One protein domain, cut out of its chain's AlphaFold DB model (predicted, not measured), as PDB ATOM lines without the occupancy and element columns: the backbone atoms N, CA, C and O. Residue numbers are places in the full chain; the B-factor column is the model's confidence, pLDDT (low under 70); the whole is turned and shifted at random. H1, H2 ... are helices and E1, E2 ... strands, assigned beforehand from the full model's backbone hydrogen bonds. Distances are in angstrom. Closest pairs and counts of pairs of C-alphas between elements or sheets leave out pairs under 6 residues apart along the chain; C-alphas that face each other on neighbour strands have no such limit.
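What this domain is: This is residues 49 to 53 and 380 to 583 of the 583 residues of an uncharacterized protein of Verrucomicrobia bacterium Tous-C9LFEB (UniProt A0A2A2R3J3). Two twisted sheets, E3 E6 E8 E9 E11 E12 and E4 E5 E13 E7 E10, lie partly face to face as a sandwich, and the long hairpin of E8 and E9, with E11 beside E8, runs on beyond it as an arm. Towards the other end of the long axis, the small pair E1 and E2 lies by E4, with the short helix H1 next to E2. The printed part has 209 residues, with thirteen named strands and one named helix, mostly strand, in the order E1 to E4, H1, E5 to E13. The first sheet is branched, the second runs E4 E5 E13 E7 E10, and neighbours in both are antiparallel. The whole is only just loose, close to compact, with a radius of gyration of the C-alphas of 20.6 A, and elongated, spanning 69 by 43 by 34 A.

Where its parts are: E1, residues 49 to 51, begins at C-alpha 49 at (245.194, -66.648, 43.413). After the cut come E2, residues 382 to 385, E3, 388 to 391, E4, 399 to 404, H1, 415 to 421, and E5, 439 to 444. E6, 463 to 472, bends by 50 degrees at residue 469. E7, 479 to 489, is 31.9 A long. E8, 493 to 507, is 43.6 A long and bends by 51 degrees at residue 496; E9, 514 to 526, is 39.1 A long. E10, 534 to 541, precedes E11, 553 to 556, which runs on into E12, 559 to 566, at 48 degrees. E13, 571 to 582, is 32.6 A long and ends at C-alpha 582 at (261.898, -48.573, 64.299).

How they stand to each other: In the sandwich, two sheets face to face, the facing parts are 9.3 A centre to centre, their strands at 36 degrees. E9 lies on one side of E8 (N 500 to O 521, 2.9 A), E11 (N 503 to O 555, 2.9 A) and E12 (N 497 to O 562, 2.8 A) on the other. E6 pairs with E12 (N 468 to O 561, 2.8 A) and E3 (N 389 to O 467, 2.9 A). In the other sheet, E13 is between E5 (N 440 to O 574, 2.9 A) and E7 (N 483 to O 578, 2.9 A); the edge strands are E4, beside E5 (N 402 to O 441, 2.9 A), and E10, beside E7 (N 482 to O 538, 2.9 A). E1 and E2 are antiparallel (N 51 to O 382, 2.8 A). The closest C-alphas of E2 and E4, Ala 384 and Arg 402, are 4.7 A apart; those of E2 and H1, Leu 383 and Arg 419, 7.2 A. In H1 every O i to N i+4 pair is within hydrogen-bond range.

The domain as a whole: The C-alphas farthest apart, those of Ala 410 and Lys 510, are 72.2 A apart. Residues 54 to 379 are not printed, and C-alphas 53 and 380 are 7.4 A apart across the cut. The links H1 to E5, E5 to E6 and E10 to E11 are long. The pLDDT is under 70 at residues 543 to 548 and residue 583.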
ATOM      1  N   TYR A  49     246.008 -65.533  43.897       94.38
ATOM      2  CA  TYR A  49     245.194 -66.648  43.413       94.38
ATOM      3  C   TYR A  49     244.365 -66.219  42.195       94.38
ATOM      4  O   TYR A  49     244.089 -65.036  42.011       94.38
ATOM      5  N   THR A  50     243.960 -67.169  41.351       95.25
ATOM      6  CA  THR A  50     243.070 -66.875  40.218       95.25
ATOM      7  C   THR A  50     241.633 -66.723  40.707       95.25
ATOM      8  O   THR A  50     241.077 -67.639  41.313       95.25
ATOM      9  N   ALA A  51     241.023 -65.582  40.409       93.12
ATOM     10  CA  ALA A  51     239.641 -65.246  40.719       93.12
ATOM     11  C   ALA A  51     238.803 -65.084  39.436       93.12
ATOM     12  O   ALA A  51     239.318 -65.057  38.317       93.12
ATOM     13  N   THR A  52     237.483 -65.023  39.596       91.25
ATOM     14  CA  THR A  52     236.498 -64.831  38.518       91.25
ATOM     15  C   THR A  52     235.540 -63.717  38.954       91.25
ATOM     16  O   THR A  52     235.065 -63.792  40.089       91.25
ATOM     17  N   PRO A  53     235.272 -62.677  38.140       90.50
ATOM     18  CA  PRO A  53     234.420 -61.567  38.565       90.50
ATOM     19  C   PRO A  53     232.970 -62.013  38.821       90.50
ATOM     20  O   PRO A  53     232.363 -62.621  37.937       90.50
ATOM     21  N   PRO A 380     236.758 -61.860  32.015       89.62
ATOM     22  CA  PRO A 380     237.956 -62.681  32.126       89.62
ATOM     23  C   PRO A 380     238.300 -62.978  33.591       89.62
ATOM     24  O   PRO A 380     238.025 -62.190  34.499       89.62
ATOM     25  N   LYS A 381     238.964 -64.115  33.811       93.44
ATOM     26  CA  LYS A 381     239.605 -64.429  35.093       93.44
ATOM     27  C   LYS A 381     240.751 -63.444  35.346       93.44
ATOM     28  O   LYS A 381     241.382 -62.977  34.403       93.44
ATOM     29  N   TYR A 382     241.026 -63.155  36.614       94.69
ATOM     30  CA  TYR A 382     242.063 -62.206  37.033       94.69
ATOM     31  C   TYR A 382     242.889 -62.773  38.190       94.69
ATOM     32  O   TYR A 382     242.438 -63.685  38.887       94.69
ATOM     33  N   LEU A 383     244.085 -62.234  38.432       96.31
ATOM     34  CA  LEU A 383     244.814 -62.510  39.674       96.31
ATOM     35  C   LEU A 383     244.309 -61.620  40.810       96.31
ATOM     36  O   LEU A 383     244.461 -60.401  40.760       96.31
ATOM     37  N   ALA A 384     243.756 -62.226  41.855       95.56
ATOM     38  CA  ALA A 384     243.445 -61.561  43.113       95.56
ATOM     39  C   ALA A 384     244.645 -61.662  44.080       95.56
ATOM     40  O   ALA A 384     245.250 -62.735  44.187       95.56
ATOM     41  N   PRO A 385     245.016 -60.582  44.788       94.75
ATOM     42  CA  PRO A 385     246.109 -60.599  45.760       94.75
ATOM     43  C   PRO A 385     245.794 -61.439  47.006       94.75
ATOM     44  O   PRO A 385     244.711 -61.365  47.577       94.75
ATOM     45  N   THR A 386     246.761 -62.229  47.474       92.12
ATOM     46  CA  THR A 386     246.608 -63.049  48.686       92.12
ATOM     47  C   THR A 386     246.698 -62.192  49.949       92.12
ATOM     48  O   THR A 386     247.639 -61.418  50.106       92.12
ATOM     49  N   GLY A 387     245.762 -62.375  50.887       89.94
ATOM     50  CA  GLY A 387     245.742 -61.664  52.175       89.94
ATOM     51  C   GLY A 387     245.208 -60.228  52.108       89.94
ATOM     52  O   GLY A 387     245.155 -59.561  53.141       89.94
ATOM     53  N   TRP A 388     244.799 -59.781  50.918       93.06
ATOM     54  CA  TRP A 388     244.166 -58.491  50.676       93.06
ATOM     55  C   TRP A 388     242.694 -58.670  50.284       93.06
ATOM     56  O   TRP A 388     242.351 -59.599  49.553       93.06
ATOM     57  N   THR A 389     241.834 -57.767  50.744       92.56
ATOM     58  CA  THR A 389     240.380 -57.774  50.527       92.56
ATOM     59  C   THR A 389     239.893 -56.404  50.033       92.56
ATOM     60  O   THR A 389     240.608 -55.399  50.124       92.56
ATOM     61  N   LEU A 390     238.683 -56.363  49.469       93.50
ATOM     62  CA  LEU A 390     238.011 -55.137  49.029       93.50
ATOM     63  C   LEU A 390     236.613 -55.077  49.644       93.50
ATOM     64  O   LEU A 390     235.680 -55.690  49.124       93.50
ATOM     65  N   ASP A 391     236.465 -54.270  50.689       92.06
ATOM     66  CA  ASP A 391     235.154 -53.914  51.228       92.06
ATOM     67  C   ASP A 391     234.648 -52.681  50.478       92.06
ATOM     68  O   ASP A 391     234.989 -51.535  50.798       92.06
ATOM     69  N   ALA A 392     233.868 -52.935  49.431       89.38
ATOM     70  CA  ALA A 392     233.153 -51.917  48.677       89.38
ATOM     71  C   ALA A 392     231.794 -51.582  49.335       89.38
ATOM     72  O   ALA A 392     231.260 -52.399  50.089       89.38
ATOM     73  N   PRO A 393     231.187 -50.420  49.026       85.44
ATOM     74  CA  PRO A 393     229.783 -50.158  49.343       85.44
ATOM     75  C   PRO A 393     228.887 -51.243  48.716       85.44
ATOM     76  O   PRO A 393     229.153 -51.617  47.574       85.44
ATOM     77  N   PRO A 394     227.812 -51.732  49.364       76.75
ATOM     78  CA  PRO A 394     227.013 -52.823  48.793       76.75
ATOM     79  C   PRO A 394     226.242 -52.457  47.508       76.75
ATOM     80  O   PRO A 394     225.793 -53.347  46.796       76.75
ATOM     81  N   GLN A 395     226.100 -51.163  47.189       79.81
ATOM     82  CA  GLN A 395     225.587 -50.679  45.897       79.81
ATOM     83  C   GLN A 395     226.627 -50.725  44.777       79.81
ATOM     84  O   GLN A 395     226.276 -50.583  43.605       79.81
ATOM     85  N   ALA A 396     227.914 -50.805  45.122       85.44
ATOM     86  CA  ALA A 396     228.968 -50.790  44.128       85.44
ATOM     87  C   ALA A 396     228.865 -52.074  43.307       85.44
ATOM     88  O   ALA A 396     228.885 -53.181  43.849       85.44
ATOM     89  N   THR A 397     228.746 -51.885  41.999       86.44
ATOM     90  CA  THR A 397     228.647 -52.936  40.995       86.44
ATOM     91  C   THR A 397     229.860 -52.861  40.067       86.44
ATOM     92  O   THR A 397     230.450 -51.799  39.859       86.44
ATOM     93  N   PHE A 398     230.241 -54.007  39.502       88.88
ATOM     94  CA  PHE A 398     231.341 -54.165  38.540       88.88
ATOM     95  C   PHE A 398     232.774 -53.914  39.067       88.88
ATOM     96  O   PHE A 398     233.726 -54.045  38.301       88.88
ATOM     97  N   GLN A 399     232.992 -53.642  40.360       91.00
ATOM     98  CA  GLN A 399     234.336 -53.477  40.943       91.00
ATOM     99  C   GLN A 399     235.080 -54.797  41.211       91.00
ATOM    100  O   GLN A 399     234.509 -55.767  41.716       91.00
ATOM    101  N   VAL A 400     236.393 -54.804  40.979       93.62
ATOM    102  CA  VAL A 400     237.329 -55.846  41.433       93.62
ATOM    103  C   VAL A 400     238.598 -55.222  42.017       93.62
ATOM    104  O   VAL A 400     239.032 -54.154  41.587       93.62
ATOM    105  N   PHE A 401     239.233 -55.909  42.970       95.75
ATOM    106  CA  PHE A 401     240.619 -55.637  43.356       95.75
ATOM    107  C   PHE A 401     241.511 -56.742  42.784       95.75
ATOM    108  O   PHE A 401     241.413 -57.901  43.196       95.75
ATOM    109  N   ARG A 402     242.330 -56.395  41.786       96.25
ATOM    110  CA  ARG A 402     243.177 -57.334  41.036       96.25
ATOM    111  C   ARG A 402     244.638 -56.915  41.027       96.25
ATOM    112  O   ARG A 402     244.964 -55.783  41.368       96.25
ATOM    113  N   LEU A 403     245.511 -57.810  40.586       96.94
ATOM    114  CA  LEU A 403     246.878 -57.456  40.239       96.94
ATOM    115  C   LEU A 403     246.973 -56.820  38.849       96.94
ATOM    116  O   LEU A 403     246.226 -57.165  37.926       96.94
ATOM    117  N   VAL A 404     247.951 -55.927  38.716       97.06
ATOM    118  CA  VAL A 404     248.449 -55.379  37.453       97.06
ATOM    119  C   VAL A 404     249.936 -55.657  37.285       97.06
ATOM    120  O   VAL A 404     250.681 -55.638  38.263       97.06
ATOM    121  N   THR A 405     250.384 -55.853  36.047       96.12
ATOM    122  CA  THR A 405     251.806 -55.796  35.679       96.12
ATOM    123  C   THR A 405     252.002 -55.215  34.280       96.12
ATOM    124  O   THR A 405     251.141 -55.348  33.413       96.12
ATOM    125  N   GLY A 406     253.155 -54.582  34.057       95.06
ATOM    126  CA  GLY A 406     253.602 -54.112  32.743       95.06
ATOM    127  C   GLY A 406     254.432 -55.149  31.979       95.06
ATOM    128  O   GLY A 406     254.879 -54.871  30.869       95.06
ATOM    129  N   GLN A 407     254.679 -56.332  32.559       92.88
ATOM    130  CA  GLN A 407     255.427 -57.397  31.892       92.88
ATOM    131  C   GLN A 407     254.588 -58.045  30.783       92.88
ATOM    132  O   GLN A 407     253.589 -58.703  31.066       92.88
ATOM    133  N   ASP A 408     255.019 -57.892  29.529       94.31
ATOM    134  CA  ASP A 408     254.371 -58.501  28.363       94.31
ATOM    135  C   ASP A 408     254.403 -60.049  28.440       94.31
ATOM    136  O   ASP A 408     255.491 -60.640  28.425       94.31
ATOM    137  N   PRO A 409     253.245 -60.743  28.470       95.06
ATOM    138  CA  PRO A 409     253.182 -62.208  28.466       95.06
ATOM    139  C   PRO A 409     253.790 -62.863  27.212       95.06
ATOM    140  O   PRO A 409     254.105 -64.058  27.228       95.06
ATOM    141  N   ALA A 410     253.970 -62.126  26.112       95.44
ATOM    142  CA  ALA A 410     254.676 -62.611  24.929       95.44
ATOM    143  C   ALA A 410     256.185 -62.797  25.179       95.44
ATOM    144  O   ALA A 410     256.786 -63.691  24.585       95.44
ATOM    145  N   ALA A 411     256.775 -62.013  26.090       94.94
ATOM    146  CA  ALA A 411     258.196 -62.057  26.446       94.94
ATOM    147  C   ALA A 411     258.531 -63.032  27.597       94.94
ATOM    148  O   ALA A 411     259.697 -63.176  27.963       94.94
ATOM    149  N   LEU A 412     257.526 -63.696  28.180       95.12
ATOM    150  CA  LEU A 412     257.666 -64.589  29.338       95.12
ATOM    151  C   LEU A 412     257.454 -66.067  28.975       95.12
ATOM    152  O   LEU A 412     256.876 -66.408  27.941       95.12
ATOM    153  N   THR A 413     257.892 -66.964  29.863       94.50
ATOM    154  CA  THR A 413     257.736 -68.421  29.734       94.50
ATOM    155  C   THR A 413     257.343 -69.066  31.067       94.50
ATOM    156  O   THR A 413     257.606 -68.526  32.142       94.50
ATOM    157  N   GLY A 414     256.694 -70.235  31.002       93.62
ATOM    158  CA  GLY A 414     256.261 -70.980  32.189       93.62
ATOM    159  C   GLY A 414     255.273 -70.203  33.079       93.62
ATOM    160  O   GLY A 414     254.593 -69.300  32.589       93.62
ATOM    161  N   PRO A 415     255.215 -70.498  34.393       90.31
ATOM    162  CA  PRO A 415     254.219 -69.917  35.300       90.31
ATOM    163  C   PRO A 415     254.216 -68.383  35.385       90.31
ATOM    164  O   PRO A 415     253.197 -67.796  35.744       90.31
ATOM    165  N   GLU A 416     255.324 -67.706  35.056       90.31
ATOM    166  CA  GLU A 416     255.343 -66.237  35.006       90.31
ATOM    167  C   GLU A 416     254.495 -65.695  33.849       90.31
ATOM    168  O   GLU A 416     253.807 -64.690  34.021       90.31
ATOM    169  N   LYS A 417     254.469 -66.392  32.704       94.94
ATOM    170  CA  LYS A 417     253.595 -66.052  31.575       94.94
ATOM    171  C   LYS A 417     252.125 -66.197  31.944       94.94
ATOM    172  O   LYS A 417     251.336 -65.306  31.640       94.94
ATOM    173  N   ASP A 418     251.759 -67.293  32.602       92.50
ATOM    174  CA  ASP A 418     250.366 -67.568  32.973       92.50
ATOM    175  C   ASP A 418     249.847 -66.516  33.965       92.50
ATOM    176  O   ASP A 418     248.736 -66.004  33.819       92.50
ATOM    177  N   ARG A 419     250.689 -66.118  34.932       94.25
ATOM    178  CA  ARG A 419     250.382 -65.028  35.871       94.25
ATOM    179  C   ARG A 419     250.276 -63.672  35.177       94.25
ATOM    180  O   ARG A 419     249.290 -62.968  35.394       94.25
ATOM    181  N   ALA A 420     251.233 -63.321  34.317       93.75
ATOM    182  CA  ALA A 420     251.190 -62.071  33.562       93.75
ATOM    183  C   ALA A 420     249.962 -62.008  32.639       93.75
ATOM    184  O   ALA A 420     249.303 -60.978  32.576       93.75
ATOM    185  N   THR A 421     249.569 -63.113  31.996       95.38
ATOM    186  CA  THR A 421     248.374 -63.178  31.127       95.38
ATOM    187  C   THR A 421     247.082 -62.784  31.860       95.38
ATOM    188  O   THR A 421     246.173 -62.233  31.247       95.38
ATOM    189  N   LEU A 422     247.007 -63.011  33.177       95.38
ATOM    190  CA  LEU A 422     245.856 -62.689  34.036       95.38
ATOM    191  C   LEU A 422     245.978 -61.338  34.780       95.38
ATOM    192  O   LEU A 422     245.127 -61.022  35.618       95.38
ATOM    193  N   ALA A 423     247.040 -60.566  34.522       96.62
ATOM    194  CA  ALA A 423     247.332 -59.296  35.194       96.62
ATOM    195  C   ALA A 423     247.898 -58.196  34.270       96.62
ATOM    196  O   ALA A 423     248.060 -57.060  34.713       96.62
ATOM    197  N   PHE A 424     248.226 -58.495  33.013       96.56
ATOM    198  CA  PHE A 424     248.887 -57.557  32.111       96.56
ATOM    199  C   PHE A 424     248.031 -56.319  31.838       96.56
ATOM    200  O   PHE A 424     246.839 -56.413  31.544       96.56
ATOM    201  N   GLU A 425     248.660 -55.150  31.905       95.38
ATOM    202  CA  GLU A 425     248.043 -53.870  31.591       95.38
ATOM    203  C   GLU A 425     248.998 -53.044  30.724       95.38
ATOM    204  O   GLU A 425     250.065 -52.612  31.165       95.38
ATOM    205  N   ALA A 426     248.631 -52.852  29.456       94.31
ATOM    206  CA  ALA A 426     249.490 -52.202  28.473       94.31
ATOM    207  C   ALA A 426     249.823 -50.756  28.889       94.31
ATOM    208  O   ALA A 426     248.934 -49.935  29.107       94.31
ATOM    209  N   GLY A 427     251.117 -50.447  28.997       90.31
ATOM    210  CA  GLY A 427     251.599 -49.142  29.462       90.31
ATOM    211  C   GLY A 427     251.589 -48.949  30.985       90.31
ATOM    212  O   GLY A 427     252.019 -47.892  31.454       90.31
ATOM    213  N   PHE A 428     251.168 -49.943  31.779       93.12
ATOM    214  CA  PHE A 428     251.370 -49.900  33.226       93.12
ATOM    215  C   PHE A 428     252.866 -49.892  33.556       93.12
ATOM    216  O   PHE A 428     253.641 -50.703  33.051       93.12
ATOM    217  N   ASN A 429     253.258 -48.987  34.451       91.12
ATOM    218  CA  ASN A 429     254.605 -48.900  34.994       91.12
ATOM    219  C   ASN A 429     254.512 -48.863  36.532       91.12
ATOM    220  O   ASN A 429     253.776 -48.015  37.060       91.12
ATOM    221  N   PRO A 430     255.225 -49.747  37.259       90.00
ATOM    222  CA  PRO A 430     255.323 -49.671  38.715       90.00
ATOM    223  C   PRO A 430     256.083 -48.398  39.141       90.00
ATOM    224  O   PRO A 430     256.775 -47.783  38.320       90.00
ATOM    225  N   PRO A 431     255.971 -47.964  40.407       91.44
ATOM    226  CA  PRO A 431     256.704 -46.805  40.895       91.44
ATOM    227  C   PRO A 431     258.220 -47.053  40.870       91.44
ATOM    228  O   PRO A 431     258.700 -48.166  41.098       91.44
ATOM    229  N   SER A 432     258.994 -45.995  40.617       84.25
ATOM    230  CA  SER A 432     260.457 -46.046  40.561       84.25
ATOM    231  C   SER A 432     261.043 -46.336  41.950       84.25
ATOM    232  O   SER A 432     261.247 -45.421  42.750       84.25
ATOM    233  N   GLY A 433     261.282 -47.618  42.233       83.31
ATOM    234  CA  GLY A 433     261.646 -48.121  43.560       83.31
ATOM    235  C   GLY A 433     260.579 -48.994  44.233       83.31
ATOM    236  O   GLY A 433     260.559 -49.041  45.461       83.31
ATOM    237  N   SER A 434     259.693 -49.641  43.465       86.62
ATOM    238  CA  SER A 434     258.990 -50.863  43.901       86.62
ATOM    239  C   SER A 434     259.942 -52.065  43.950       86.62
ATOM    240  O   SER A 434     260.916 -52.116  43.192       86.62
ATOM    241  N   THR A 435     259.648 -53.046  44.806       86.31
ATOM    242  CA  THR A 435     260.348 -54.339  44.868       86.31
ATOM    243  C   THR A 435     259.600 -55.482  44.167       86.31
ATOM    244  O   THR A 435     260.177 -56.558  43.995       86.31
ATOM    245  N   GLY A 436     258.343 -55.272  43.757       86.06
ATOM    246  CA  GLY A 436     257.491 -56.281  43.115       86.06
ATOM    247  C   GLY A 436     257.433 -56.198  41.585       86.06
ATOM    248  O   GLY A 436     257.694 -55.158  40.982       86.06
ATOM    249  N   LYS A 437     257.028 -57.302  40.939       89.75
ATOM    250  CA  LYS A 437     256.617 -57.337  39.520       89.75
ATOM    251  C   LYS A 437     255.165 -56.890  39.309       89.75
ATOM    252  O   LYS A 437     254.759 -56.651  38.169       89.75
ATOM    253  N   TYR A 438     254.384 -56.810  40.387       94.44
ATOM    254  CA  TYR A 438     252.945 -56.556  40.383       94.44
ATOM    255  C   TYR A 438     252.582 -55.438  41.359       94.44
ATOM    256  O   TYR A 438     253.223 -55.304  42.392       94.44
ATOM    257  N   ALA A 439     251.498 -54.719  41.071       96.00
ATOM    258  CA  ALA A 439     250.818 -53.839  42.024       96.00
ATOM    259  C   ALA A 439     249.344 -54.251  42.167       96.00
ATOM    260  O   ALA A 439     248.799 -54.930  41.292       96.00
ATOM    261  N   GLY A 440     248.677 -53.834  43.244       96.81
ATOM    262  CA  GLY A 440     247.227 -53.981  43.394       96.81
ATOM    263  C   GLY A 440     246.476 -52.826  42.725       96.81
ATOM    264  O   GLY A 440     246.864 -51.673  42.889       96.81
ATOM    265  N   LYS A 441     245.386 -53.113  42.006       96.56
ATOM    266  CA  LYS A 441     244.497 -52.139  41.352       96.56
ATOM    267  C   LYS A 441     243.044 -52.366  41.768       96.56
ATOM    268  O   LYS A 441     242.535 -53.477  41.627       96.56
ATOM    269  N   LEU A 442     242.369 -51.306  42.211       95.81
ATOM    270  CA  LEU A 442     240.907 -51.232  42.221       95.81
ATOM    271  C   LEU A 442     240.449 -50.801  40.829       95.81
ATOM    272  O   LEU A 442     240.788 -49.712  40.359       95.81
ATOM    273  N   GLU A 443     239.706 -51.681  40.172       92.44
ATOM    274  CA  GLU A 443     239.225 -51.511  38.808       92.44
ATOM    275  C   GLU A 443     237.707 -51.653  38.760       92.44
ATOM    276  O   GLU A 443     237.142 -52.582  39.337       92.44
ATOM    277  N   PHE A 444     237.060 -50.744  38.036       90.19
ATOM    278  CA  PHE A 444     235.657 -50.854  37.664       90.19
ATOM    279  C   PHE A 444     235.589 -51.476  36.270       90.19
ATOM    280  O   PHE A 444     236.056 -50.887  35.294       90.19
ATOM    281  N   LEU A 445     235.055 -52.693  36.190       90.06
ATOM    282  CA  LEU A 445     234.828 -53.385  34.927       90.06
ATOM    283  C   LEU A 445     233.732 -52.650  34.131       90.06
ATOM    284  O   LEU A 445     232.828 -52.065  34.734       90.06
ATOM    285  N   PRO A 446     233.781 -52.667  32.787       89.25
ATOM    286  CA  PRO A 446     232.693 -52.129  31.984       89.25
ATOM    287  C   PRO A 446     231.443 -52.984  32.183       89.25
ATOM    288  O   PRO A 446     231.521 -54.208  32.081       89.25
ATOM    289  N   ASP A 447     230.301 -52.341  32.415       88.06
ATOM    290  CA  ASP A 447     229.001 -53.003  32.336       88.06
ATOM    291  C   ASP A 447     228.807 -53.590  30.922       88.06
ATOM    292  O   ASP A 447     229.250 -53.015  29.920       88.06
ATOM    293  N   LYS A 448     228.189 -54.768  30.855       89.19
ATOM    294  CA  LYS A 448     227.941 -55.534  29.627       89.19
ATOM    295  C   LYS A 448     226.456 -55.744  29.335       89.19
ATOM    296  O   LYS A 448     226.152 -56.408  28.347       89.19
ATOM    297  N   GLY A 449     225.563 -55.212  30.174       89.44
ATOM    298  CA  GLY A 449     224.119 -55.362  30.032       89.44
ATOM    299  C   GLY A 449     223.561 -54.897  28.683       89.44
ATOM    300  O   GLY A 449     224.165 -54.103  27.959       89.44
ATOM    301  N   LYS A 450     222.373 -55.399  28.358       91.50
ATOM    302  CA  LYS A 450     221.538 -55.010  27.217       91.50
ATOM    303  C   LYS A 450     220.304 -54.226  27.676       91.50
ATOM    304  O   LYS A 450     219.865 -53.332  26.955       91.50
ATOM    305  N   TYR A 451     219.746 -54.559  28.839       93.19
ATOM    306  CA  TYR A 451     218.498 -53.996  29.363       93.19
ATOM    307  C   TYR A 451     218.751 -53.051  30.549       93.19
ATOM    308  O   TYR A 451     218.137 -51.989  30.635       93.19
ATOM    309  N   PHE A 452     219.694 -53.396  31.432       92.56
ATOM    310  CA  PHE A 452     219.983 -52.679  32.676       92.56
ATOM    311  C   PHE A 452     221.419 -52.133  32.722       92.56
ATOM    312  O   PHE A 452     222.167 -52.393  33.655       92.56
ATOM    313  N   THR A 453     221.795 -51.311  31.736       86.94
ATOM    314  CA  THR A 453     223.144 -50.709  31.592       86.94
ATOM    315  C   THR A 453     223.437 -49.543  32.553       86.94
ATOM    316  O   THR A 453     224.164 -48.605  32.214       86.94
ATOM    317  N   SER A 454     222.757 -49.492  33.697       82.00
ATOM    318  CA  SER A 454     222.853 -48.400  34.665       82.00
ATOM    319  C   SER A 454     223.273 -48.968  36.008       82.00
ATOM    320  O   SER A 454     222.579 -49.800  36.580       82.00
ATOM    321  N   GLN A 455     224.391 -48.489  36.544       80.88
ATOM    322  CA  GLN A 455     224.823 -48.870  37.885       80.88
ATOM    323  C   GLN A 455     223.903 -48.261  38.950       80.88
ATOM    324  O   GLN A 455     223.414 -47.136  38.796       80.88
ATOM    325  N   VAL A 456     223.720 -48.972  40.065       81.00
ATOM    326  CA  VAL A 456     223.044 -48.427  41.250       81.00
ATOM    327  C   VAL A 456     223.779 -47.164  41.716       81.00
ATOM    328  O   VAL A 456     225.006 -47.142  41.838       81.00
ATOM    329  N   ALA A 457     223.035 -46.092  41.988       82.62
ATOM    330  CA  ALA A 457     223.623 -44.819  42.379       82.62
ATOM    331  C   ALA A 457     224.330 -44.911  43.746       82.62
ATOM    332  O   ALA A 457     223.693 -45.011  44.794       82.62
ATOM    333  N   LEU A 458     225.663 -44.818  43.735       83.31
ATOM    334  CA  LEU A 458     226.464 -44.686  44.953       83.31
ATOM    335  C   LEU A 458     226.184 -43.341  45.661       83.31
ATOM    336  O   LEU A 458     226.207 -42.303  44.977       83.31
ATOM    337  N   PRO A 459     225.978 -43.337  46.997       78.19
ATOM    338  CA  PRO A 459     225.826 -42.116  47.788       78.19
ATOM    339  C   PRO A 459     227.134 -41.307  47.839       78.19
ATOM    340  O   PRO A 459     228.200 -41.773  47.434       78.19
ATOM    341  N   SER A 460     227.065 -40.060  48.304       78.50
ATOM    342  CA  SER A 460     228.200 -39.120  48.284       78.50
ATOM    343  C   SER A 460     229.328 -39.467  49.264       78.50
ATOM    344  O   SER A 460     230.466 -39.054  49.046       78.50
ATOM    345  N   ASP A 461     229.025 -40.238  50.306       77.50
ATOM    346  CA  ASP A 461     229.933 -40.759  51.333       77.50
ATOM    347  C   ASP A 461     230.370 -42.216  51.080       77.50
ATOM    348  O   ASP A 461     231.072 -42.806  51.905       77.50
ATOM    349  N   ALA A 462     229.994 -42.789  49.929       85.25
ATOM    350  CA  ALA A 462     230.369 -44.134  49.509       85.25
ATOM    351  C   ALA A 462     231.885 -44.363  49.628       85.25
ATOM    352  O   ALA A 462     232.684 -43.673  48.984       85.25
ATOM    353  N   ALA A 463     232.262 -45.351  50.443       91.50
ATOM    354  CA  ALA A 463     233.640 -45.642  50.805       91.50
ATOM    355  C   ALA A 463     234.069 -47.056  50.392       91.50
ATOM    356  O   ALA A 463     233.506 -48.044  50.858       91.50
ATOM    357  N   PHE A 464     235.119 -47.143  49.578       94.50
ATOM    358  CA  PHE A 464     235.820 -48.386  49.260       94.50
ATOM    359  C   PHE A 464     236.999 -48.551  50.221       94.50
ATOM    360  O   PHE A 464     237.723 -47.590  50.482       94.50
ATOM    361  N   ASN A 465     237.210 -49.759  50.741       94.88
ATOM    362  CA  ASN A 465     238.289 -50.051  51.681       94.88
ATOM    363  C   ASN A 465     239.100 -51.238  51.157       94.88
ATOM    364  O   ASN A 465     238.624 -52.372  51.163       94.88
ATOM    365  N   ILE A 466     240.325 -50.975  50.712       95.75
ATOM    366  CA  ILE A 466     241.278 -52.013  50.307       95.75
ATOM    367  C   ILE A 466     242.072 -52.386  51.550       95.75
ATOM    368  O   ILE A 466     242.857 -51.564  52.032       95.75
ATOM    369  N   LYS A 467     241.839 -53.579  52.099       92.94
ATOM    370  CA  LYS A 467     242.381 -53.998  53.397       92.94
ATOM    371  C   LYS A 467     243.414 -55.107  53.256       92.94
ATOM    372  O   LYS A 467     243.315 -55.937  52.360       92.94
ATOM    373  N   TYR A 468     244.371 -55.142  54.176       91.44
ATOM    374  CA  TYR A 468     245.207 -56.303  54.458       91.44
ATOM    375  C   TYR A 468     244.804 -56.885  55.812       91.44
ATOM    376  O   TYR A 468     245.037 -56.261  56.852       91.44
ATOM    377  N   ASP A 469     244.247 -58.096  55.787       74.19
ATOM    378  CA  ASP A 469     243.710 -58.788  56.967       74.19
ATOM    379  C   ASP A 469     244.627 -59.928  57.454       74.19
ATOM    380  O   ASP A 469     244.313 -60.633  58.414       74.19
ATOM    381  N   GLY A 470     245.796 -60.107  56.828       71.62
ATOM    382  CA  GLY A 470     246.761 -61.180  57.110       71.62
ATOM    383  C   GLY A 470     247.544 -61.056  58.430       71.62
ATOM    384  O   GLY A 470     248.713 -61.434  58.479       71.62
ATOM    385  N   GLY A 471     246.922 -60.516  59.481       71.25
ATOM    386  CA  GLY A 471     247.296 -60.739  60.882       71.25
ATOM    387  C   GLY A 471     248.672 -60.249  61.339       71.25
ATOM    388  O   GLY A 471     249.449 -61.045  61.863       71.25
ATOM    389  N   MET A 472     248.973 -58.952  61.216       78.44
ATOM    390  CA  MET A 472     250.196 -58.396  61.816       78.44
ATOM    391  C   MET A 472     250.113 -58.369  63.351       78.44
ATOM    392  O   MET A 472     249.033 -58.206  63.919       78.44
ATOM    393  N   GLN A 473     251.262 -58.462  64.026       78.50
ATOM    394  CA  GLN A 473     251.393 -58.257  65.473       78.50
ATOM    395  C   GLN A 473     252.445 -57.176  65.748       78.50
ATOM    396  O   GLN A 473     253.544 -57.230  65.197       78.50
ATOM    397  N   PHE A 474     252.118 -56.217  66.618       76.75
ATOM    398  CA  PHE A 474     253.021 -55.142  67.040       76.75
ATOM    399  C   PHE A 474     253.450 -55.313  68.502       76.75
ATOM    400  O   PHE A 474     252.701 -55.828  69.333       76.75
ATOM    401  N   LYS A 475     254.663 -54.861  68.826       78.19
ATOM    402  CA  LYS A 475     255.201 -54.850  70.192       78.19
ATOM    403  C   LYS A 475     254.717 -53.595  70.939       78.19
ATOM    404  O   LYS A 475     254.797 -52.505  70.368       78.19
ATOM    405  N   PRO A 476     254.242 -53.700  72.195       74.50
ATOM    406  CA  PRO A 476     253.884 -52.531  73.000       74.50
ATOM    407  C   PRO A 476     255.017 -51.506  73.105       74.50
ATOM    408  O   PRO A 476     256.197 -51.856  73.072       74.50
ATOM    409  N   GLU A 477     254.645 -50.234  73.233       76.88
ATOM    410  CA  GLU A 477     255.517 -49.059  73.364       76.88
ATOM    411  C   GLU A 477     256.546 -48.861  72.227       76.88
ATOM    412  O   GLU A 477     257.406 -47.979  72.307       76.88
ATOM    413  N   THR A 478     256.437 -49.631  71.142       81.75
ATOM    414  CA  THR A 478     257.411 -49.671  70.043       81.75
ATOM    415  C   THR A 478     256.987 -48.766  68.884       81.75
ATOM    416  O   THR A 478     255.794 -48.602  68.601       81.75
ATOM    417  N   ASN A 479     257.973 -48.151  68.223       86.75
ATOM    418  CA  ASN A 479     257.766 -47.312  67.048       86.75
ATOM    419  C   ASN A 479     257.737 -48.166  65.774       86.75
ATOM    420  O   ASN A 479     258.541 -49.080  65.596       86.75
ATOM    421  N   TYR A 480     256.851 -47.811  64.854       87.19
ATOM    422  CA  TYR A 480     256.721 -48.439  63.548       87.19
ATOM    423  C   TYR A 480     256.604 -47.373  62.462       87.19
ATOM    424  O   TYR A 480     256.038 -46.297  62.665       87.19
ATOM    425  N   GLU A 481     257.130 -47.684  61.286       90.25
ATOM    426  CA  GLU A 481     256.959 -46.885  60.079       90.25
ATOM    427  C   GLU A 481     256.251 -47.739  59.037       90.25
ATOM    428  O   GLU A 481     256.676 -48.863  58.764       90.25
ATOM    429  N   ILE A 482     255.178 -47.206  58.459       89.88
ATOM    430  CA  ILE A 482     254.587 -47.751  57.244       89.88
ATOM    431  C   ILE A 482     255.022 -46.901  56.054       89.88
ATOM    432  O   ILE A 482     254.974 -45.669  56.108       89.88
ATOM    433  N   THR A 483     255.402 -47.564  54.965       91.81
ATOM    434  CA  THR A 483     255.500 -46.937  53.649       91.81
ATOM    435  C   THR A 483     254.604 -47.647  52.651       91.81
ATOM    436  O   THR A 483     254.541 -48.874  52.652       91.81
ATOM    437  N   VAL A 484     253.949 -46.886  51.781       93.19
ATOM    438  CA  VAL A 484     253.097 -47.410  50.707       93.19
ATOM    439  C   VAL A 484     253.166 -46.487  49.496       93.19
ATOM    440  O   VAL A 484     253.132 -45.265  49.647       93.19
ATOM    441  N   TRP A 485     253.258 -47.051  48.295       94.44
ATOM    442  CA  TRP A 485     253.036 -46.302  47.063       94.44
ATOM    443  C   TRP A 485     251.549 -46.280  46.723       94.44
ATOM    444  O   TRP A 485     250.878 -47.310  46.772       94.44
ATOM    445  N   VAL A 486     251.046 -45.107  46.347       95.06
ATOM    446  CA  VAL A 486     249.658 -44.896  45.921       95.06
ATOM    447  C   VAL A 486     249.605 -44.112  44.614       95.06
ATOM    448  O   VAL A 486     250.437 -43.234  44.370       95.06
ATOM    449  N   ARG A 487     248.603 -44.407  43.786       94.38
ATOM    450  CA  ARG A 487     248.257 -43.663  42.568       94.38
ATOM    451  C   ARG A 487     246.754 -43.783  42.320       94.38
ATOM    452  O   ARG A 487     246.177 -44.821  42.612       94.38
ATOM    453  N   GLY A 488     246.117 -42.772  41.742       92.62
ATOM    454  CA  GLY A 488     244.699 -42.836  41.379       92.62
ATOM    455  C   GLY A 488     244.109 -41.469  41.060       92.62
ATOM    456  O   GLY A 488     244.789 -40.445  41.192       92.62
ATOM    457  N   SER A 489     242.850 -41.453  40.621       89.88
ATOM    458  CA  SER A 489     242.180 -40.239  40.147       89.88
ATOM    459  C   SER A 489     240.679 -40.194  40.472       89.88
ATOM    460  O   SER A 489     239.991 -41.212  40.467       89.88
ATOM    461  N   GLY A 490     240.154 -38.991  40.740       88.12
ATOM    462  CA  GLY A 490     238.716 -38.726  40.935       88.12
ATOM    463  C   GLY A 490     238.143 -38.995  42.337       88.12
ATOM    464  O   GLY A 490     236.956 -38.758  42.555       88.12
ATOM    465  N   TRP A 491     238.952 -39.464  43.287       91.06
ATOM    466  CA  TRP A 491     238.547 -39.659  44.686       91.06
ATOM    467  C   TRP A 491     238.354 -38.318  45.412       91.06
ATOM    468  O   TRP A 491     239.149 -37.398  45.228       91.06
ATOM    469  N   SER A 492     237.310 -38.202  46.240       90.81
ATOM    470  CA  SER A 492     236.997 -36.979  47.002       90.81
ATOM    471  C   SER A 492     237.724 -36.917  48.347       90.81
ATOM    472  O   SER A 492     238.123 -35.835  48.774       90.81
ATOM    473  N   LYS A 493     237.946 -38.073  48.988       92.75
ATOM    474  CA  LYS A 493     238.889 -38.251  50.103       92.75
ATOM    475  C   LYS A 493     239.686 -39.537  49.923       92.75
ATOM    476  O   LYS A 493     239.240 -40.477  49.259       92.75
ATOM    477  N   SER A 494     240.861 -39.603  50.536       94.75
ATOM    478  CA  SER A 494     241.670 -40.820  50.600       94.75
ATOM    479  C   SER A 494     242.483 -40.835  51.888       94.75
ATOM    480  O   SER A 494     243.075 -39.822  52.255       94.75
ATOM    481  N   ALA A 495     242.486 -41.966  52.588       95.44
ATOM    482  CA  ALA A 495     243.106 -42.084  53.901       95.44
ATOM    483  C   ALA A 495     243.786 -43.439  54.092       95.44
ATOM    484  O   ALA A 495     243.235 -44.486  53.745       95.44
ATOM    485  N   LEU A 496     244.983 -43.413  54.675       94.69
ATOM    486  CA  LEU A 496     245.667 -44.599  55.168       94.69
ATOM    487  C   LEU A 496     245.202 -44.851  56.603       94.69
ATOM    488  O   LEU A 496     245.430 -44.025  57.484       94.69
ATOM    489  N   VAL A 497     244.561 -45.992  56.835       91.44
ATOM    490  CA  VAL A 497     244.125 -46.441  58.157       91.44
ATOM    491  C   VAL A 497     245.008 -47.602  58.598       91.44
ATOM    492  O   VAL A 497     245.166 -48.591  57.884       91.44
ATOM    493  N   ILE A 498     245.557 -47.504  59.801       86.06
ATOM    494  CA  ILE A 498     246.189 -48.613  60.518       86.06
ATOM    495  C   ILE A 498     245.260 -48.941  61.681       86.06
ATOM    496  O   ILE A 498     244.898 -48.033  62.429       86.06
ATOM    497  N   GLY A 499     244.843 -50.198  61.826       80.81
ATOM    498  CA  GLY A 499     243.841 -50.591  62.819       80.81
ATOM    499  C   GLY A 499     244.135 -51.943  63.458       80.81
ATOM    500  O   GLY A 499     244.692 -52.827  62.817       80.81
ATOM    501  N   GLY A 500     243.753 -52.114  64.721       79.94
ATOM    502  CA  GLY A 500     243.858 -53.381  65.445       79.94
ATOM    503  C   GLY A 500     243.381 -53.256  66.889       79.94
ATOM    504  O   GLY A 500     242.680 -52.305  67.242       79.94
ATOM    505  N   GLY A 501     243.755 -54.211  67.738       79.31
ATOM    506  CA  GLY A 501     243.307 -54.226  69.128       79.31
ATOM    507  C   GLY A 501     244.005 -55.254  70.014       79.31
ATOM    508  O   GLY A 501     244.663 -56.172  69.534       79.31
ATOM    509  N   ASP A 502     243.789 -55.119  71.317       80.44
ATOM    510  CA  ASP A 502     244.129 -56.108  72.342       80.44
ATOM    511  C   ASP A 502     242.843 -56.649  72.971       80.44
ATOM    512  O   ASP A 502     241.916 -55.886  73.264       80.44
ATOM    513  N   ARG A 503     242.817 -57.947  73.296       85.31
ATOM    514  CA  ARG A 503     241.822 -58.508  74.217       85.31
ATOM    515  C   ARG A 503     242.427 -58.671  75.606       85.31
ATOM    516  O   ARG A 503     243.250 -59.559  75.847       85.31
ATOM    517  N   LEU A 504     241.972 -57.842  76.536       85.75
ATOM    518  CA  LEU A 504     242.247 -57.969  77.962       85.75
ATOM    519  C   LEU A 504     241.373 -59.071  78.571       85.75
ATOM    520  O   LEU A 504     240.202 -59.216  78.222       85.75
ATOM    521  N   THR A 505     241.941 -59.817  79.512       89.25
ATOM    522  CA  THR A 505     241.222 -60.713  80.427       89.25
ATOM    523  C   THR A 505     241.427 -60.194  81.845       89.25
ATOM    524  O   THR A 505     242.570 -59.998  82.257       89.25
ATOM    525  N   ILE A 506     240.327 -59.947  82.551       88.94
ATOM    526  CA  ILE A 506     240.281 -59.355  83.888       88.94
ATOM    527  C   ILE A 506     239.485 -60.312  84.776       88.94
ATOM    528  O   ILE A 506     238.291 -60.523  84.550       88.94
ATOM    529  N   THR A 507     240.140 -60.920  85.757       89.31
ATOM    530  CA  THR A 507     239.512 -61.833  86.711       89.31
ATOM    531  C   THR A 507     238.924 -61.034  87.867       89.31
ATOM    532  O   THR A 507     239.602 -60.220  88.490       89.31
ATOM    533  N   ASP A 508     237.649 -61.257  88.164       83.56
ATOM    534  CA  ASP A 508     236.977 -60.639  89.298       83.56
ATOM    535  C   ASP A 508     237.546 -61.204  90.617       83.56
ATOM    536  O   ASP A 508     237.435 -62.412  90.858       83.56
ATOM    537  N   PRO A 509     238.145 -60.378  91.496       81.31
ATOM    538  CA  PRO A 509     238.830 -60.864  92.693       81.31
ATOM    539  C   PRO A 509     237.877 -61.400  93.773       81.31
ATOM    540  O   PRO A 509     238.347 -61.939  94.772       81.31
ATOM    541  N   LYS A 510     236.552 -61.251  93.608       85.81
ATOM    542  CA  LYS A 510     235.543 -61.789  94.534       85.81
ATOM    543  C   LYS A 510     234.893 -63.072  94.020       85.81
ATOM    544  O   LYS A 510     234.572 -63.936  94.828       85.81
ATOM    545  N   THR A 511     234.687 -63.200  92.707       90.44
ATOM    546  CA  THR A 511     233.975 -64.349  92.109       90.44
ATOM    547  C   THR A 511     234.871 -65.299  91.307       90.44
ATOM    548  O   THR A 511     234.413 -66.368  90.917       90.44
ATOM    549  N   SER A 512     236.139 -64.941  91.056       85.94
ATOM    550  CA  SER A 512     237.046 -65.624  90.107       85.94
ATOM    551  C   SER A 512     236.531 -65.688  88.656       85.94
ATOM    552  O   SER A 512     237.054 -66.433  87.825       85.94
ATOM    553  N   GLU A 513     235.510 -64.894  88.329       89.62
ATOM    554  CA  GLU A 513     234.900 -64.801  87.004       89.62
ATOM    555  C   GLU A 513     235.813 -64.043  86.029       89.62
ATOM    556  O   GLU A 513     236.325 -62.973  86.355       89.62
ATOM    557  N   LYS A 514     236.001 -64.556  84.808       87.94
ATOM    558  CA  LYS A 514     236.844 -63.911  83.787       87.94
ATOM    559  C   LYS A 514     236.020 -63.016  82.872       87.94
ATOM    560  O   LYS A 514     235.305 -63.504  81.999       87.94
ATOM    561  N   LYS A 515     236.185 -61.706  83.038       87.38
ATOM    562  CA  LYS A 515     235.602 -60.662  82.189       87.38
ATOM    563  C   LYS A 515     236.595 -60.298  81.084       87.38
ATOM    564  O   LYS A 515     237.807 -60.293  81.300       87.38
ATOM    565  N   TYR A 516     236.092 -59.998  79.891       85.56
ATOM    566  CA  TYR A 516     236.916 -59.634  78.736       85.56
ATOM    567  C   TYR A 516     236.638 -58.187  78.332       85.56
ATOM    568  O   TYR A 516     235.480 -57.802  78.190       85.56
ATOM    569  N   LYS A 517     237.694 -57.397  78.118       84.19
ATOM    570  CA  LYS A 517     237.597 -56.036  77.569       84.19
ATOM    571  C   LYS A 517     238.450 -55.945  76.309       84.19
ATOM    572  O   LYS A 517     239.604 -56.364  76.312       84.19
ATOM    573  N   TRP A 518     237.890 -55.375  75.250       81.12
ATOM    574  CA  TRP A 518     238.653 -54.990  74.067       81.12
ATOM    575  C   TRP A 518     239.234 -53.586  74.249       81.12
ATOM    576  O   TRP A 518     238.575 -52.703  74.803       81.12
ATOM    577  N   VAL A 519     240.463 -53.391  73.781       78.69
ATOM    578  CA  VAL A 519     241.062 -52.071  73.550       78.69
ATOM    579  C   VAL A 519     241.354 -51.987  72.062       78.69
ATOM    580  O   VAL A 519     242.014 -52.878  71.528       78.69
ATOM    581  N   SER A 520     240.838 -50.958  71.400       77.50
ATOM    582  CA  SER A 520     240.988 -50.759  69.959       77.50
ATOM    583  C   SER A 520     241.978 -49.638  69.699       77.50
ATOM    584  O   SER A 520     241.915 -48.598  70.347       77.50
ATOM    585  N   TYR A 521     242.848 -49.826  68.715       76.25
ATOM    586  CA  TYR A 521     243.833 -48.833  68.308       76.25
ATOM    587  C   TYR A 521     243.636 -48.550  66.828       76.25
ATOM    588  O   TYR A 521     243.671 -49.471  66.009       76.25
ATOM    589  N   SER A 522     243.443 -47.284  66.477       80.12
ATOM    590  CA  SER A 522     243.399 -46.848  65.087       80.12
ATOM    591  C   SER A 522     244.207 -45.573  64.891       80.12
ATOM    592  O   SER A 522     244.263 -44.700  65.757       80.12
ATOM    593  N   LYS A 523     244.843 -45.469  63.726       84.62
ATOM    594  CA  LYS A 523     245.439 -44.233  63.237       84.62
ATOM    595  C   LYS A 523     245.013 -44.030  61.789       84.62
ATOM    596  O   LYS A 523     245.328 -44.859  60.940       84.62
ATOM    597  N   THR A 524     244.320 -42.926  61.536       90.56
ATOM    598  CA  THR A 524     243.903 -42.489  60.200       90.56
ATOM    599  C   THR A 524     244.776 -41.319  59.774       90.56
ATOM    600  O   THR A 524     244.975 -40.377  60.538       90.56
ATOM    601  N   GLU A 525     245.324 -41.398  58.568       91.88
ATOM    602  CA  GLU A 525     246.221 -40.411  57.977       91.88
ATOM    603  C   GLU A 525     245.732 -40.091  56.560       91.88
ATOM    604  O   GLU A 525     245.976 -40.854  55.619       91.88
ATOM    605  N   ASP A 526     245.034 -38.966  56.416       94.44
ATOM    606  CA  ASP A 526     244.551 -38.475  55.125       94.44
ATOM    607  C   ASP A 526     245.721 -38.151  54.178       94.44
ATOM    608  O   ASP A 526     246.813 -37.738  54.596       94.44
ATOM    609  N   PHE A 527     245.492 -38.341  52.880       92.69
ATOM    610  CA  PHE A 527     246.446 -38.023  51.823       92.69
ATOM    611  C   PHE A 527     245.742 -37.615  50.523       92.69
ATOM    612  O   PHE A 527     244.593 -37.969  50.266       92.69
ATOM    613  N   THR A 528     246.455 -36.883  49.669       86.44
ATOM    614  CA  THR A 528     245.997 -36.505  48.326       86.44
ATOM    615  C   THR A 528     246.776 -37.269  47.257       86.44
ATOM    616  O   THR A 528     247.938 -37.633  47.449       86.44
ATOM    617  N   MET A 529     246.137 -37.524  46.112       85.62
ATOM    618  CA  MET A 529     246.781 -38.140  44.948       85.62
ATOM    619  C   MET A 529     247.035 -37.089  43.869       85.62
ATOM    620  O   MET A 529     246.159 -36.294  43.542       85.62
ATOM    621  N   SER A 530     248.229 -37.117  43.282       73.50
ATOM    622  CA  SER A 530     248.680 -36.207  42.220       73.50
ATOM    623  C   SER A 530     248.475 -36.780  40.806       73.50
ATOM    624  O   SER A 530     249.058 -36.282  39.847       73.50
ATOM    625  N   GLY A 531     247.711 -37.872  40.661       80.06
ATOM    626  CA  GLY A 531     247.552 -38.651  39.418       80.06
ATOM    627  C   GLY A 531     248.768 -39.519  39.040       80.06
ATOM    628  O   GLY A 531     248.613 -40.577  38.423       80.06
ATOM    629  N   GLY A 532     249.970 -39.107  39.450       90.25
ATOM    630  CA  GLY A 532     251.184 -39.923  39.445       90.25
ATOM    631  C   GLY A 532     251.295 -40.850  40.662       90.25
ATOM    632  O   GLY A 532     250.431 -40.865  41.539       90.25
ATOM    633  N   TRP A 533     252.381 -41.624  40.704       94.25
ATOM    634  CA  TRP A 533     252.769 -42.406  41.879       94.25
ATOM    635  C   TRP A 533     253.358 -41.508  42.973       94.25
ATOM    636  O   TRP A 533     254.299 -40.756  42.719       94.25
ATOM    637  N   SER A 534     252.860 -41.656  44.199       92.44
ATOM    638  CA  SER A 534     253.349 -40.966  45.397       92.44
ATOM    639  C   SER A 534     253.663 -41.979  46.495       92.44
ATOM    640  O   SER A 534     252.843 -42.855  46.770       92.44
ATOM    641  N   LYS A 535     254.827 -41.864  47.149       93.00
ATOM    642  CA  LYS A 535     255.159 -42.682  48.325       93.00
ATOM    643  C   LYS A 535     254.683 -41.980  49.592       93.00
ATOM    644  O   LYS A 535     255.175 -40.905  49.929       93.00
ATOM    645  N   LEU A 536     253.743 -42.594  50.298       92.12
ATOM    646  CA  LEU A 536     253.384 -42.203  51.655       92.12
ATOM    647  C   LEU A 536     254.370 -42.864  52.620       92.12
ATOM    648  O   LEU A 536     254.614 -44.066  52.520       92.12
ATOM    649  N   THR A 537     254.871 -42.095  53.583       92.62
ATOM    650  CA  THR A 537     255.622 -42.589  54.744       92.62
ATOM    651  C   THR A 537     254.949 -42.028  55.988       92.62
ATOM    652  O   THR A 537     254.786 -40.811  56.095       92.62
ATOM    653  N   LYS A 538     254.528 -42.888  56.919       90.38
ATOM    654  CA  LYS A 538     253.871 -42.473  58.167       90.38
ATOM    655  C   LYS A 538     254.426 -43.270  59.344       90.38
ATOM    656  O   LYS A 538     254.437 -44.499  59.322       90.38
ATOM    657  N   SER A 539     254.826 -42.566  60.397       88.69
ATOM    658  CA  SER A 539     255.217 -43.185  61.665       88.69
ATOM    659  C   SER A 539     254.007 -43.333  62.588       88.69
ATOM    660  O   SER A 539     253.134 -42.459  62.652       88.69
ATOM    661  N   PHE A 540     253.962 -44.430  63.331       83.06
ATOM    662  CA  PHE A 540     253.000 -44.674  64.398       83.06
ATOM    663  C   PHE A 540     253.696 -45.377  65.564       83.06
ATOM    664  O   PHE A 540     254.723 -46.029  65.392       83.06
ATOM    665  N   ARG A 541     253.153 -45.222  66.769       81.25
ATOM    666  CA  ARG A 541     253.670 -45.868  67.975       81.25
ATOM    667  C   ARG A 541     252.544 -46.659  68.602       81.25
ATOM    668  O   ARG A 541     251.441 -46.134  68.741       81.25
ATOM    669  N   TYR A 542     252.808 -47.912  68.947       72.44
ATOM    670  CA  TYR A 542     251.787 -48.755  69.546       72.44
ATOM    671  C   TYR A 542     251.797 -48.599  71.073       72.44
ATOM    672  O   TYR A 542     252.586 -49.243  71.755       72.44
ATOM    673  N   SER A 543     250.950 -47.719  71.613       68.81
ATOM    674  CA  SER A 543     250.847 -47.445  73.056       68.81
ATOM    675  C   SER A 543     249.450 -47.729  73.598       68.81
ATOM    676  O   SER A 543     248.459 -47.453  72.923       68.81
ATOM    677  N   LYS A 544     249.368 -48.228  74.835       66.19
ATOM    678  CA  LYS A 544     248.086 -48.440  75.527       66.19
ATOM    679  C   LYS A 544     247.492 -47.112  76.002       66.19
ATOM    680  O   LYS A 544     248.237 -46.226  76.420       66.19
ATOM    681  N   ASP A 545     246.164 -46.993  75.995       63.88
ATOM    682  CA  ASP A 545     245.486 -45.836  76.594       63.88
ATOM    683  C   ASP A 545     245.833 -45.734  78.081       63.88
ATOM    684  O   ASP A 545     245.917 -46.753  78.774       63.88
ATOM    685  N   LYS A 546     245.982 -44.510  78.598       64.12
ATOM    686  CA  LYS A 546     246.322 -44.273  80.013       64.12
ATOM    687  C   LYS A 546     245.276 -44.849  80.974       64.12
ATOM    688  O   LYS A 546     245.633 -45.311  82.051       64.12
ATOM    689  N   ASP A 547     244.020 -44.891  80.536       66.75
ATOM    690  CA  ASP A 547     242.871 -45.431  81.269       66.75
ATOM    691  C   ASP A 547     242.584 -46.912  80.923       66.75
ATOM    692  O   ASP A 547     241.490 -47.438  81.162       66.75
ATOM    693  N   THR A 548     243.564 -47.619  80.343       68.94
ATOM    694  CA  THR A 548     243.491 -49.073  80.148       68.94
ATOM    695  C   THR A 548     243.498 -49.769  81.514       68.94
ATOM    696  O   THR A 548     244.490 -49.662  82.237       68.94
ATOM    697  N   PRO A 549     242.441 -50.514  81.896       70.88
ATOM    698  CA  PRO A 549     242.398 -51.169  83.197       70.88
ATOM    699  C   PRO A 549     243.445 -52.282  83.297       70.88
ATOM    700  O   PRO A 549     243.757 -52.956  82.310       70.88
ATOM    701  N   ALA A 550     243.938 -52.510  84.515       74.50
ATOM    702  CA  ALA A 550     244.786 -53.654  84.826       74.50
ATOM    703  C   ALA A 550     244.080 -54.975  84.461       74.50
ATOM    704  O   ALA A 550     242.869 -55.121  84.639       74.50
ATOM    705  N   ALA A 551     244.848 -55.924  83.931       78.94
ATOM    706  CA  ALA A 551     244.349 -57.178  83.379       78.94
ATOM    707  C   ALA A 551     245.386 -58.289  83.584       78.94
ATOM    708  O   ALA A 551     246.557 -58.093  83.258       78.94
ATOM    709  N   ASP A 552     244.957 -59.460  84.057       77.56
ATOM    710  CA  ASP A 552     245.848 -60.600  84.349       77.56
ATOM    711  C   ASP A 552     246.513 -61.139  83.079       77.56
ATOM    712  O   ASP A 552     247.610 -61.698  83.108       77.56
ATOM    713  N   LYS A 553     245.829 -60.983  81.938       77.44
ATOM    714  CA  LYS A 553     246.355 -61.334  80.623       77.44
ATOM    715  C   LYS A 553     245.943 -60.312  79.573       77.44
ATOM    716  O   LYS A 553     244.760 -60.118  79.300       77.44
ATOM    717  N   THR A 554     246.939 -59.748  78.900       76.50
ATOM    718  CA  THR A 554     246.763 -59.152  77.572       76.50
ATOM    719  C   THR A 554     246.921 -60.252  76.524       76.50
ATOM    720  O   THR A 554     247.880 -61.020  76.580       76.50
ATOM    721  N   THR A 555     245.997 -60.344  75.570       78.25
ATOM    722  CA  THR A 555     246.167 -61.144  74.348       78.25
ATOM    723  C   THR A 555     246.181 -60.184  73.158       78.25
ATOM    724  O   THR A 555     245.117 -59.638  72.854       78.25
ATOM    725  N   PRO A 556     247.336 -59.956  72.505       70.94
ATOM    726  CA  PRO A 556     247.392 -59.168  71.278       70.94
ATOM    727  C   PRO A 556     246.507 -59.783  70.199       70.94
ATOM    728  O   PRO A 556     246.514 -61.006  70.025       70.94
ATOM    729  N   ASN A 557     245.739 -58.953  69.497       72.06
ATOM    730  CA  ASN A 557     244.981 -59.377  68.324       72.06
ATOM    731  C   ASN A 557     245.710 -58.973  67.034       72.06
ATOM    732  O   ASN A 557     246.742 -58.301  67.060       72.06
ATOM    733  N   SER A 558     245.166 -59.392  65.895       74.94
ATOM    734  CA  SER A 558     245.618 -58.949  64.581       74.94
ATOM    735  C   SER A 558     245.486 -57.433  64.397       74.94
ATOM    736  O   SER A 558     244.453 -56.832  64.695       74.94
ATOM    737  N   PHE A 559     246.528 -56.840  63.820       77.75
ATOM    738  CA  PHE A 559     246.479 -55.533  63.177       77.75
ATOM    739  C   PHE A 559     246.398 -55.696  61.656       77.75
ATOM    740  O   PHE A 559     246.995 -56.614  61.081       77.75
ATOM    741  N   GLY A 560     245.687 -54.771  61.020       84.56
ATOM    742  CA  GLY A 560     245.536 -54.653  59.576       84.56
ATOM    743  C   GLY A 560     245.835 -53.239  59.080       84.56
ATOM    744  O   GLY A 560     245.977 -52.285  59.853       84.56
ATOM    745  N   ILE A 561     245.930 -53.119  57.761       89.12
ATOM    746  CA  ILE A 561     246.066 -51.851  57.029       89.12
ATOM    747  C   ILE A 561     244.833 -51.715  56.150       89.12
ATOM    748  O   ILE A 561     244.408 -52.706  55.567       89.12
ATOM    749  N   ALA A 562     244.295 -50.510  56.001       92.62
ATOM    750  CA  ALA A 562     243.319 -50.204  54.969       92.62
ATOM    751  C   ALA A 562     243.693 -48.917  54.231       92.62
ATOM    752  O   ALA A 562     244.090 -47.934  54.856       92.62
ATOM    753  N   ILE A 563     243.501 -48.887  52.914       95.56
ATOM    754  CA  ILE A 563     243.297 -47.627  52.199       95.56
ATOM    755  C   ILE A 563     241.792 -47.416  52.081       95.56
ATOM    756  O   ILE A 563     241.112 -48.204  51.421       95.56
ATOM    757  N   LYS A 564     241.282 -46.357  52.715       95.62
ATOM    758  CA  LYS A 564     239.910 -45.880  52.528       95.62
ATOM    759  C   LYS A 564     239.891 -44.859  51.393       95.62
ATOM    760  O   LYS A 564     240.679 -43.914  51.403       95.62
ATOM    761  N   LEU A 565     238.973 -45.031  50.452       95.00
ATOM    762  CA  LEU A 565     238.751 -44.161  49.299       95.00
ATOM    763  C   LEU A 565     237.282 -43.743  49.280       95.00
ATOM    764  O   LEU A 565     236.411 -44.607  49.336       95.00
ATOM    765  N   GLU A 566     236.997 -42.445  49.204       92.94
ATOM    766  CA  GLU A 566     235.622 -41.928  49.158       92.94
ATOM    767  C   GLU A 566     235.313 -41.259  47.814       92.94
ATOM    768  O   GLU A 566     236.181 -40.630  47.199       92.94
ATOM    769  N   GLY A 567     234.058 -41.365  47.375       86.25
ATOM    770  CA  GLY A 567     233.561 -40.731  46.155       86.25
ATOM    771  C   GLY A 567     233.693 -41.593  44.895       86.25
ATOM    772  O   GLY A 567     233.751 -42.819  44.954       86.25
ATOM    773  N   LYS A 568     233.684 -40.940  43.726       81.62
ATOM    774  CA  LYS A 568     233.553 -41.578  42.401       81.62
ATOM    775  C   LYS A 568     234.872 -41.534  41.621       81.62
ATOM    776  O   LYS A 568     234.954 -40.931  40.550       81.62
ATOM    777  N   GLY A 569     235.913 -42.137  42.195       85.50
ATOM    778  CA  GLY A 569     237.201 -42.287  41.521       85.50
ATOM    779  C   GLY A 569     237.137 -43.228  40.319       85.50
ATOM    780  O   GLY A 569     236.276 -44.099  40.244       85.50
ATOM    781  N   LYS A 570     238.047 -43.032  39.361       82.81
ATOM    782  CA  LYS A 570     238.130 -43.840  38.131       82.81
ATOM    783  C   LYS A 570     239.033 -45.054  38.301       82.81
ATOM    784  O   LYS A 570     238.750 -46.122  37.770       82.81
ATOM    785  N   ASP A 571     240.136 -44.857  39.009       87.00
ATOM    786  CA  ASP A 571     241.174 -45.848  39.235       87.00
ATOM    787  C   ASP A 571     241.887 -45.607  40.569       87.00
ATOM    788  O   ASP A 571     241.977 -44.481  41.075       87.00
ATOM    789  N   PHE A 572     242.407 -46.685  41.146       95.56
ATOM    790  CA  PHE A 572     243.363 -46.622  42.242       95.56
ATOM    791  C   PHE A 572     244.338 -47.795  42.170       95.56
ATOM    792  O   PHE A 572     243.928 -48.927  41.916       95.56
ATOM    793  N   TYR A 573     245.608 -47.519  42.447       96.06
ATOM    794  CA  TYR A 573     246.692 -48.485  42.532       96.06
ATOM    795  C   TYR A 573     247.429 -48.320  43.861       96.06
ATOM    796  O   TYR A 573     247.664 -47.201  44.328       96.06
ATOM    797  N   ILE A 574     247.841 -49.449  44.423       95.69
ATOM    798  CA  ILE A 574     248.633 -49.571  45.642       95.69
ATOM    799  C   ILE A 574     249.815 -50.499  45.371       95.69
ATOM    800  O   ILE A 574     249.647 -51.535  44.729       95.69
ATOM    801  N   ASP A 575     251.002 -50.138  45.855       94.50
ATOM    802  CA  ASP A 575     252.203 -50.960  45.695       94.50
ATOM    803  C   ASP A 575     253.178 -50.855  46.885       94.50
ATOM    804  O   ASP A 575     253.162 -49.892  47.660       94.50
ATOM    805  N   ASP A 576     254.032 -51.869  47.002       91.81
ATOM    806  CA  ASP A 576     255.204 -51.989  47.876       91.81
ATOM    807  C   ASP A 576     254.949 -51.685  49.369       91.81
ATOM    808  O   ASP A 576     255.765 -51.086  50.081       91.81
ATOM    809  N   VAL A 577     253.775 -52.100  49.857       91.81
ATOM    810  CA  VAL A 577     253.320 -51.843  51.232       91.81
ATOM    811  C   VAL A 577     254.275 -52.495  52.231       91.81
ATOM    812  O   VAL A 577     254.404 -53.714  52.300       91.81
ATOM    813  N   THR A 578     254.947 -51.685  53.037       89.94
ATOM    814  CA  THR A 578     255.997 -52.154  53.946       89.94
ATOM    815  C   THR A 578     255.767 -51.574  55.332       89.94
ATOM    816  O   THR A 578     255.606 -50.365  55.464       89.94
ATOM    817  N   VAL A 579     255.782 -52.418  56.368       88.19
ATOM    818  CA  VAL A 579     255.754 -51.985  57.775       88.19
ATOM    819  C   VAL A 579     257.030 -52.452  58.460       88.19
ATOM    820  O   VAL A 579     257.319 -53.649  58.469       88.19
ATOM    821  N   VAL A 580     257.776 -51.506  59.028       88.25
ATOM    822  CA  VAL A 580     259.124 -51.700  59.575       88.25
ATOM    823  C   VAL A 580     259.143 -51.286  61.041       88.25
ATOM    824  O   VAL A 580     258.699 -50.191  61.386       88.25
ATOM    825  N   GLU A 581     259.688 -52.138  61.906       87.19
ATOM    826  CA  GLU A 581     259.982 -51.763  63.292       87.19
ATOM    827  C   GLU A 581     261.122 -50.737  63.358       87.19
ATOM    828  O   GLU A 581     262.180 -50.939  62.758       87.19
ATOM    829  N   LYS A 582     260.913 -49.641  64.092       85.94
ATOM    830  CA  LYS A 582     261.898 -48.573  64.299       85.94
ATOM    831  C   LYS A 582     262.373 -48.596  65.752       85.94
ATOM    832  O   LYS A 582     261.561 -48.647  66.675       85.94
ATOM    833  N   LYS A 583     263.694 -48.577  65.919       69.94
ATOM    834  CA  LYS A 583     264.388 -48.519  67.212       69.94
ATOM    835  C   LYS A 583     264.465 -47.084  67.722       69.94
ATOM    836  O   LYS A 583     264.548 -46.184  66.858       69.94
TER     837      LYS A 583